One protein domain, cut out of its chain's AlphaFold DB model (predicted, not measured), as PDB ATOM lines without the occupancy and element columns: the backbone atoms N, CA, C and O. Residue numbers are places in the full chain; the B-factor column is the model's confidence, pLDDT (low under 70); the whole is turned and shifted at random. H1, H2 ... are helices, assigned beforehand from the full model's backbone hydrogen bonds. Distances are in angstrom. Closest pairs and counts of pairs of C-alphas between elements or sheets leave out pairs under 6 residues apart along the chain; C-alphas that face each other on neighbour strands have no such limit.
ATOM      1  N   PRO A 179     -37.381  16.355 -10.236       59.44
ATOM      2  CA  PRO A 179     -38.036  15.056 -10.339       59.44
ATOM      3  C   PRO A 179     -38.696  14.711  -9.004       59.44
ATOM      4  O   PRO A 179     -38.029  14.745  -7.967       59.44
ATOM      5  N   SER A 180     -39.989  14.387  -9.025       61.19
ATOM      6  CA  SER A 180     -40.845  14.270  -7.833       61.19
ATOM      7  C   SER A 180     -40.461  13.143  -6.868       61.19
ATOM      8  O   SER A 180     -41.025  13.049  -5.779       61.19
ATOM      9  N   THR A 181     -39.500  12.297  -7.236       57.38
ATOM     10  CA  THR A 181     -38.985  11.202  -6.417       57.38
ATOM     11  C   THR A 181     -37.442  11.161  -6.437       57.38
ATOM     12  O   THR A 181     -36.829  11.346  -7.496       57.38
ATOM     13  N   PRO A 182     -36.784  10.929  -5.282       60.06
ATOM     14  CA  PRO A 182     -37.314  11.124  -3.930       60.06
ATOM     15  C   PRO A 182     -37.503  12.625  -3.637       60.06
ATOM     16  O   PRO A 182     -36.573  13.415  -3.800       60.06
ATOM     17  N   ASN A 183     -38.698  13.011  -3.183       69.81
ATOM     18  CA  ASN A 183     -38.953  14.332  -2.609       69.81
ATOM     19  C   ASN A 183     -38.859  14.242  -1.078       69.81
ATOM     20  O   ASN A 183     -39.354  13.279  -0.489       69.81
ATOM     21  N   PHE A 184     -38.239  15.228  -0.434       76.06
ATOM     22  CA  PHE A 184     -38.175  15.293   1.027       76.06
ATOM     23  C   PHE A 184     -39.330  16.117   1.572       76.06
ATOM     24  O   PHE A 184     -39.696  17.139   0.996       76.06
ATOM     25  N   ASP A 185     -39.875  15.707   2.717       83.25
ATOM     26  CA  ASP A 185     -40.862  16.521   3.416       83.25
ATOM     27  C   ASP A 185     -40.191  17.771   4.010       83.25
ATOM     28  O   ASP A 185     -39.621  17.761   5.110       83.25
ATOM     29  N   VAL A 186     -40.280  18.861   3.246       86.38
ATOM     30  CA  VAL A 186     -39.767  20.190   3.585       86.38
ATOM     31  C   VAL A 186     -40.368  20.691   4.902       86.38
ATOM     32  O   VAL A 186     -39.661  21.343   5.667       86.38
ATOM     33  N   ARG A 187     -41.610  20.313   5.254       87.44
ATOM     34  CA  ARG A 187     -42.253  20.709   6.521       87.44
ATOM     35  C   ARG A 187     -41.500  20.145   7.724       87.44
ATOM     36  O   ARG A 187     -41.169  20.881   8.652       87.44
ATOM     37  N   ASN A 188     -41.173  18.853   7.687       88.94
ATOM     38  CA  ASN A 188     -40.395  18.190   8.736       88.94
ATOM     39  C   ASN A 188     -38.972  18.771   8.852       88.94
ATOM     40  O   ASN A 188     -38.460  18.958   9.963       88.94
ATOM     41  N   LEU A 189     -38.343  19.098   7.719       89.69
ATOM     42  CA  LEU A 189     -37.033  19.754   7.691       89.69
ATOM     43  C   LEU A 189     -37.103  21.174   8.285       89.69
ATOM     44  O   LEU A 189     -36.298  21.504   9.157       89.69
ATOM     45  N   HIS A 190     -38.104  21.970   7.904       91.31
ATOM     46  CA  HIS A 190     -38.350  23.323   8.410       91.31
ATOM     47  C   HIS A 190     -38.571  23.334   9.933       91.31
ATOM     48  O   HIS A 190     -37.954  24.131  10.647       91.31
ATOM     49  N   THR A 191     -39.395  22.427  10.477       92.69
ATOM     50  CA  THR A 191     -39.613  22.318  11.933       92.69
ATOM     51  C   THR A 191     -38.317  21.990  12.683       92.69
ATOM     52  O   THR A 191     -38.038  22.585  13.728       92.69
ATOM     53  N   ARG A 192     -37.474  21.096  12.149       92.44
ATOM     54  CA  ARG A 192     -36.161  20.791  12.750       92.44
ATOM     55  C   ARG A 192     -35.196  21.972  12.662       92.44
ATOM     56  O   ARG A 192     -34.587  22.329  13.669       92.44
ATOM     57  N   MET A 193     -35.094  22.603  11.495       91.88
ATOM     58  CA  MET A 193     -34.231  23.763  11.273       91.88
ATOM     59  C   MET A 193     -34.609  24.942  12.171       91.88
ATOM     60  O   MET A 193     -33.728  25.533  12.783       91.88
ATOM     61  N   THR A 194     -35.897  25.255  12.323       92.31
ATOM     62  CA  THR A 194     -36.355  26.328  13.226       92.31
ATOM     63  C   THR A 194     -36.149  25.987  14.702       92.31
ATOM     64  O   THR A 194     -35.825  26.874  15.492       92.31
ATOM     65  N   THR A 195     -36.265  24.713  15.088       93.94
ATOM     66  CA  THR A 195     -35.969  24.253  16.458       93.94
ATOM     67  C   THR A 195     -34.487  24.425  16.800       93.94
ATOM     68  O   THR A 195     -34.163  24.992  17.844       93.94
ATOM     69  N   ILE A 196     -33.587  24.015  15.901       93.62
ATOM     70  CA  ILE A 196     -32.134  24.205  16.048       93.62
ATOM     71  C   ILE A 196     -31.774  25.700  15.957       93.62
ATOM     72  O   ILE A 196     -31.002  26.212  16.763       93.62
ATOM     73  N   GLY A 197     -32.396  26.438  15.035       93.38
ATOM     74  CA  GLY A 197     -32.206  27.880  14.867       93.38
ATOM     75  C   GLY A 197     -32.487  28.662  16.149       93.38
ATOM     76  O   GLY A 197     -31.662  29.481  16.549       93.38
ATOM     77  N   LYS A 198     -33.572  28.338  16.868       94.00
ATOM     78  CA  LYS A 198     -33.882  28.924  18.186       94.00
ATOM     79  C   LYS A 198     -32.768  28.702  19.217       94.00
ATOM     80  O   LYS A 198     -32.445  29.634  19.947       94.00
ATOM     81  N   GLN A 199     -32.143  27.520  19.248       94.81
ATOM     82  CA  GLN A 199     -31.010  27.232  20.146       94.81
ATOM     83  C   GLN A 199     -29.792  28.122  19.834       94.81
ATOM     84  O   GLN A 199     -29.083  28.543  20.745       94.81
ATOM     85  N   HIS A 200     -29.594  28.471  18.560       94.12
ATOM     86  CA  HIS A 200     -28.504  29.328  18.083       94.12
ATOM     87  C   HIS A 200     -28.905  30.800  17.847       94.12
ATOM     88  O   HIS A 200     -28.142  31.546  17.238       94.12
ATOM     89  N   LYS A 201     -30.074  31.243  18.339       94.94
ATOM     90  CA  LYS A 201     -30.618  32.615  18.174       94.94
ATOM     91  C   LYS A 201     -30.846  33.053  16.710       94.94
ATOM     92  O   LYS A 201     -30.916  34.245  16.413       94.94
ATOM     93  N   VAL A 202     -31.003  32.099  15.792       92.00
ATOM     94  CA  VAL A 202     -31.375  32.335  14.388       92.00
ATOM     95  C   VAL A 202     -32.899  32.416  14.288       92.00
ATOM     96  O   VAL A 202     -33.591  31.404  14.184       92.00
ATOM     97  N   ASN A 203     -33.428  33.640  14.340       86.75
ATOM     98  CA  ASN A 203     -34.872  33.889  14.450       86.75
ATOM     99  C   ASN A 203     -35.657  33.748  13.134       86.75
ATOM    100  O   ASN A 203     -36.876  33.603  13.172       86.75
ATOM    101  N   ARG A 204     -34.992  33.812  11.972       89.44
ATOM    102  CA  ARG A 204     -35.635  33.713  10.654       89.44
ATOM    103  C   ARG A 204     -34.808  32.828   9.733       89.44
ATOM    104  O   ARG A 204     -33.637  33.105   9.500       89.44
ATOM    105  N   ILE A 205     -35.446  31.796   9.193       90.56
ATOM    106  CA  ILE A 205     -34.886  30.898   8.186       90.56
ATOM    107  C   ILE A 205     -35.728  31.100   6.921       90.56
ATOM    108  O   ILE A 205     -36.948  30.944   7.004       90.56
ATOM    109  N   PRO A 206     -35.143  31.521   5.786       91.31
ATOM    110  CA  PRO A 206     -35.889  31.659   4.540       91.31
ATOM    111  C   PRO A 206     -36.213  30.275   3.965       91.31
ATOM    112  O   PRO A 206     -35.394  29.358   4.035       91.31
ATOM    113  N   GLU A 207     -37.402  30.135   3.381       86.69
ATOM    114  CA  GLU A 207     -37.907  28.847   2.893       86.69
ATOM    115  C   GLU A 207     -37.034  28.264   1.771       86.69
ATOM    116  O   GLU A 207     -36.746  27.069   1.765       86.69
ATOM    117  N   ASP A 208     -36.498  29.118   0.895       87.38
ATOM    118  CA  ASP A 208     -35.573  28.726  -0.172       87.38
ATOM    119  C   ASP A 208     -34.348  27.972   0.376       87.38
ATOM    120  O   ASP A 208     -33.918  26.980  -0.207       87.38
ATOM    121  N   SER A 209     -33.803  28.368   1.536       90.00
ATOM    122  CA  SER A 209     -32.685  27.644   2.161       90.00
ATOM    123  C   SER A 209     -33.077  26.237   2.614       90.00
ATOM    124  O   SER A 209     -32.251  25.328   2.541       90.00
ATOM    125  N   VAL A 210     -34.325  26.032   3.042       89.88
ATOM    126  CA  VAL A 210     -34.849  24.703   3.397       89.88
ATOM    127  C   VAL A 210     -34.954  23.834   2.137       89.88
ATOM    128  O   VAL A 210     -34.546  22.671   2.156       89.88
ATOM    129  N   GLN A 211     -35.399  24.412   1.016       89.00
ATOM    130  CA  GLN A 211     -35.454  23.736  -0.287       89.00
ATOM    131  C   GLN A 211     -34.055  23.383  -0.827       89.00
ATOM    132  O   GLN A 211     -33.837  22.257  -1.277       89.00
ATOM    133  N   TYR A 212     -33.074  24.288  -0.718       89.81
ATOM    134  CA  TYR A 212     -31.682  23.998  -1.089       89.81
ATOM    135  C   TYR A 212     -31.067  22.887  -0.228       89.81
ATOM    136  O   TYR A 212     -30.340  22.046  -0.757       89.81
ATOM    137  N   ILE A 213     -31.380  22.823   1.070       90.12
ATOM    138  CA  ILE A 213     -30.911  21.733   1.942       90.12
ATOM    139  C   ILE A 213     -31.597  20.409   1.589       90.12
ATOM    140  O   ILE A 213     -30.923  19.381   1.548       90.12
ATOM    141  N   ALA A 214     -32.893  20.411   1.260       88.19
ATOM    142  CA  ALA A 214     -33.581  19.222   0.752       88.19
ATOM    143  C   ALA A 214     -32.937  18.701  -0.552       88.19
ATOM    144  O   ALA A 214     -32.723  17.496  -0.703       88.19
ATOM    145  N   LEU A 215     -32.548  19.601  -1.462       86.94
ATOM    146  CA  LEU A 215     -31.828  19.258  -2.692       86.94
ATOM    147  C   LEU A 215     -30.395  18.761  -2.423       86.94
ATOM    148  O   LEU A 215     -29.969  17.771  -3.018       86.94
ATOM    149  N   ALA A 216     -29.662  19.374  -1.494       89.00
ATOM    150  CA  ALA A 216     -28.341  18.892  -1.086       89.00
ATOM    151  C   ALA A 216     -28.418  17.490  -0.451       89.00
ATOM    152  O   ALA A 216     -27.589  16.626  -0.742       89.00
ATOM    153  N   LEU A 217     -29.451  17.229   0.357       87.69
ATOM    154  CA  LEU A 217     -29.709  15.925   0.968       87.69
ATOM    155  C   LEU A 217     -30.076  14.875  -0.096       87.69
ATOM    156  O   LEU A 217     -29.579  13.750  -0.029       87.69
ATOM    157  N   ARG A 218     -30.838  15.251  -1.137       85.75
ATOM    158  CA  ARG A 218     -31.075  14.412  -2.328       85.75
ATOM    159  C   ARG A 218     -29.771  14.004  -3.003       85.75
ATOM    160  O   ARG A 218     -29.549  12.812  -3.199       85.75
ATOM    161  N   ILE A 219     -28.920  14.974  -3.340       87.75
ATOM    162  CA  ILE A 219     -27.625  14.717  -3.988       87.75
ATOM    163  C   ILE A 219     -26.772  13.812  -3.094       87.75
ATOM    164  O   ILE A 219     -26.185  12.849  -3.579       87.75
ATOM    165  N   ARG A 220     -26.772  14.047  -1.775       88.06
ATOM    166  CA  ARG A 220     -26.043  13.209  -0.821       88.06
ATOM    167  C   ARG A 220     -26.536  11.761  -0.813       88.06
ATOM    168  O   ARG A 220     -25.708  10.859  -0.932       88.06
ATOM    169  N   LEU A 221     -27.849  11.522  -0.729       87.94
ATOM    170  CA  LEU A 221     -28.386  10.159  -0.818       87.94
ATOM    171  C   LEU A 221     -28.103   9.522  -2.180       87.94
ATOM    172  O   LEU A 221     -27.783   8.341  -2.220       87.94
ATOM    173  N   GLN A 222     -28.145  10.286  -3.273       89.44
ATOM    174  CA  GLN A 222     -27.764   9.788  -4.593       89.44
ATOM    175  C   GLN A 222     -26.295   9.341  -4.617       89.44
ATOM    176  O   GLN A 222     -26.034   8.211  -5.012       89.44
ATOM    177  N   THR A 223     -25.348  10.152  -4.125       90.12
ATOM    178  CA  THR A 223     -23.925   9.753  -4.055       90.12
ATOM    179  C   THR A 223     -23.701   8.509  -3.195       90.12
ATOM    180  O   THR A 223     -22.922   7.635  -3.562       90.12
ATOM    181  N   LEU A 224     -24.430   8.399  -2.084       90.56
ATOM    182  CA  LEU A 224     -24.350   7.274  -1.161       90.56
ATOM    183  C   LEU A 224     -24.959   5.998  -1.767       90.56
ATOM    184  O   LEU A 224     -24.384   4.925  -1.614       90.56
ATOM    185  N   VAL A 225     -26.064   6.097  -2.515       90.69
ATOM    186  CA  VAL A 225     -26.639   4.967  -3.264       90.69
ATOM    187  C   VAL A 225     -25.723   4.547  -4.414       90.69
ATOM    188  O   VAL A 225     -25.510   3.350  -4.576       90.69
ATOM    189  N   THR A 226     -25.118   5.480  -5.159       92.12
ATOM    190  CA  THR A 226     -24.114   5.150  -6.188       92.12
ATOM    191  C   THR A 226     -22.941   4.381  -5.580       92.12
ATOM    192  O   THR A 226     -22.616   3.299  -6.060       92.12
ATOM    193  N   ALA A 227     -22.380   4.854  -4.463       89.94
ATOM    194  CA  ALA A 227     -21.311   4.149  -3.757       89.94
ATOM    195  C   ALA A 227     -21.751   2.771  -3.215       89.94
ATOM    196  O   ALA A 227     -20.949   1.839  -3.172       89.94
ATOM    197  N   MET A 228     -23.023   2.601  -2.822       91.31
ATOM    198  CA  MET A 228     -23.567   1.290  -2.435       91.31
ATOM    199  C   MET A 228     -23.723   0.353  -3.637       91.31
ATOM    200  O   MET A 228     -23.474  -0.842  -3.495       91.31
ATOM    201  N   VAL A 229     -24.091   0.875  -4.814       91.06
ATOM    202  CA  VAL A 229     -24.110   0.109  -6.070       91.06
ATOM    203  C   VAL A 229     -22.693  -0.319  -6.442       91.06
ATOM    204  O   VAL A 229     -22.494  -1.501  -6.687       91.06
ATOM    205  N   GLU A 230     -21.702   0.575  -6.386       90.31
ATOM    206  CA  GLU A 230     -20.283   0.246  -6.616       90.31
ATOM    207  C   GLU A 230     -19.743  -0.792  -5.616       90.31
ATOM    208  O   GLU A 230     -18.993  -1.698  -5.983       90.31
ATOM    209  N   ALA A 231     -20.142  -0.714  -4.343       89.50
ATOM    210  CA  ALA A 231     -19.789  -1.724  -3.347       89.50
ATOM    211  C   ALA A 231     -20.455  -3.082  -3.644       89.50
ATOM    212  O   ALA A 231     -19.819  -4.130  -3.493       89.50
ATOM    213  N   ALA A 232     -21.710  -3.077  -4.102       88.75
ATOM    214  CA  ALA A 232     -22.450  -4.282  -4.464       88.75
ATOM    215  C   ALA A 232     -21.946  -4.921  -5.772       88.75
ATOM    216  O   ALA A 232     -21.853  -6.151  -5.830       88.75
ATOM    217  N   THR A 233     -21.563  -4.132  -6.786       87.75
ATOM    218  CA  THR A 233     -20.893  -4.648  -7.992       87.75
ATOM    219  C   THR A 233     -19.527  -5.203  -7.626       87.75
ATOM    220  O   THR A 233     -19.265  -6.356  -7.943       87.75
ATOM    221  N   HIS A 234     -18.715  -4.501  -6.828       86.38
ATOM    222  CA  HIS A 234     -17.441  -5.044  -6.344       86.38
ATOM    223  C   HIS A 234     -17.630  -6.351  -5.550       86.38
ATOM    224  O   HIS A 234     -16.821  -7.267  -5.666       86.38
ATOM    225  N   ARG A 235     -18.705  -6.496  -4.762       84.69
ATOM    226  CA  ARG A 235     -19.030  -7.756  -4.066       84.69
ATOM    227  C   ARG A 235     -19.386  -8.899  -5.028       84.69
ATOM    228  O   ARG A 235     -19.104 -10.049  -4.696       84.69
ATOM    229  N   ALA A 236     -20.020  -8.608  -6.163       80.75
ATOM    230  CA  ALA A 236     -20.395  -9.597  -7.176       80.75
ATOM    231  C   ALA A 236     -19.237  -9.931  -8.139       80.75
ATOM    232  O   ALA A 236     -19.024 -11.091  -8.475       80.75
ATOM    233  N   GLU A 237     -18.466  -8.928  -8.552       77.50
ATOM    234  CA  GLU A 237     -17.396  -9.032  -9.551       77.50
ATOM    235  C   GLU A 237     -16.065  -9.506  -8.957       77.50
ATOM    236  O   GLU A 237     -15.331 -10.233  -9.621       77.50
ATOM    237  N   ALA A 238     -15.768  -9.184  -7.691       72.19
ATOM    238  CA  ALA A 238     -14.588  -9.712  -6.996       72.19
ATOM    239  C   ALA A 238     -14.753 -11.178  -6.538       72.19
ATOM    240  O   ALA A 238     -13.917 -11.692  -5.790       72.19
ATOM    241  N   GLN A 239     -15.817 -11.873  -6.961       67.06
ATOM    242  CA  GLN A 239     -15.910 -13.322  -6.804       67.06
ATOM    243  C   GLN A 239     -15.010 -14.007  -7.839       67.06
ATOM    244  O   GLN A 239     -15.346 -14.119  -9.014       67.06
ATOM    245  N   PHE A 240     -13.863 -14.503  -7.371       66.75
ATOM    246  CA  PHE A 240     -12.878 -15.219  -8.191       66.75
ATOM    247  C   PHE A 240     -13.418 -16.520  -8.826       66.75
ATOM    248  O   PHE A 240     -12.844 -16.992  -9.801       66.75
ATOM    249  N   ASP A 241     -14.538 -17.052  -8.321       65.44
ATOM    250  CA  ASP A 241     -15.241 -18.246  -8.823       65.44
ATOM    251  C   ASP A 241     -16.280 -17.932  -9.922       65.44
ATOM    252  O   ASP A 241     -17.294 -18.622 -10.058       65.44
ATOM    253  N   ARG A 242     -16.070 -16.887 -10.734       73.06
ATOM    254  CA  ARG A 242     -16.886 -16.703 -11.943       73.06
ATOM    255  C   ARG A 242     -16.572 -17.837 -12.921       73.06
ATOM    256  O   ARG A 242     -15.413 -18.055 -13.266       73.06
ATOM    257  N   THR A 243     -17.598 -18.544 -13.391       76.81
ATOM    258  CA  THR A 243     -17.437 -19.563 -14.438       76.81
ATOM    259  C   THR A 243     -16.805 -18.923 -15.678       76.81
ATOM    260  O   THR A 243     -17.322 -17.890 -16.126       76.81
TER     261      THR A 243
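This is residues 179 to 243 of the 492 residues of the protein "TBP-associated factor 4" of Schizopora paradoxa (UniProt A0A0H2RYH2). One long helix, H2, makes the long axis, and a shorter helix, H1, is set steeply at its first part, giving an L with very unequal arms. The far part of H2 and the tail after it, residues 223 to 243, stick out free as a long arm, and this arm makes much of the length. The printed part has 65 residues with two named helices, H1 then H2, and no named strand; the class is all helix. The whole is extended, with a radius of gyration of the C-alphas of 18.7 A and spans of 63 by 27 by 14 A.

H2, residues 207 to 237, is the longest helix. H1, residues 186 to 199, touches H2, and H2 touches H1 with residues 207 to 214 alone. The closest C-alphas of the two helices are those of His 190 and Val 210, 6.3 A apart. Their lines stand at a steep tilt of 69 degrees, only just short of about perpendicular, and they run opposite ways. Their centres are 22.3 A apart. In H2 every O i to N i+4 pair is within hydrogen-bond range; in H1 9 of 10 are.

H2 measures 44.8 A from C-alpha 207 at (-37.907, 28.847, 2.893) to C-alpha 237 at (-17.396, -9.032, -9.551). H1 begins with C-alpha 186 at (-39.767, 20.190, 3.585) and measures 20.0 A to C-alpha 199.

The two C-alphas farthest apart are those of Asn 203 and Thr 243, 63.2 A. Without residues 223 to 243, which stand free, the body has 44 residues and spans 33 by 16 by 15 A. The link from H1 to H2, 7 residues, is short, and the printed part has no cut. The mean pLDDT of the printed part is 85.3, and it is under 70 in residues 179 to 183 and 239 to 241.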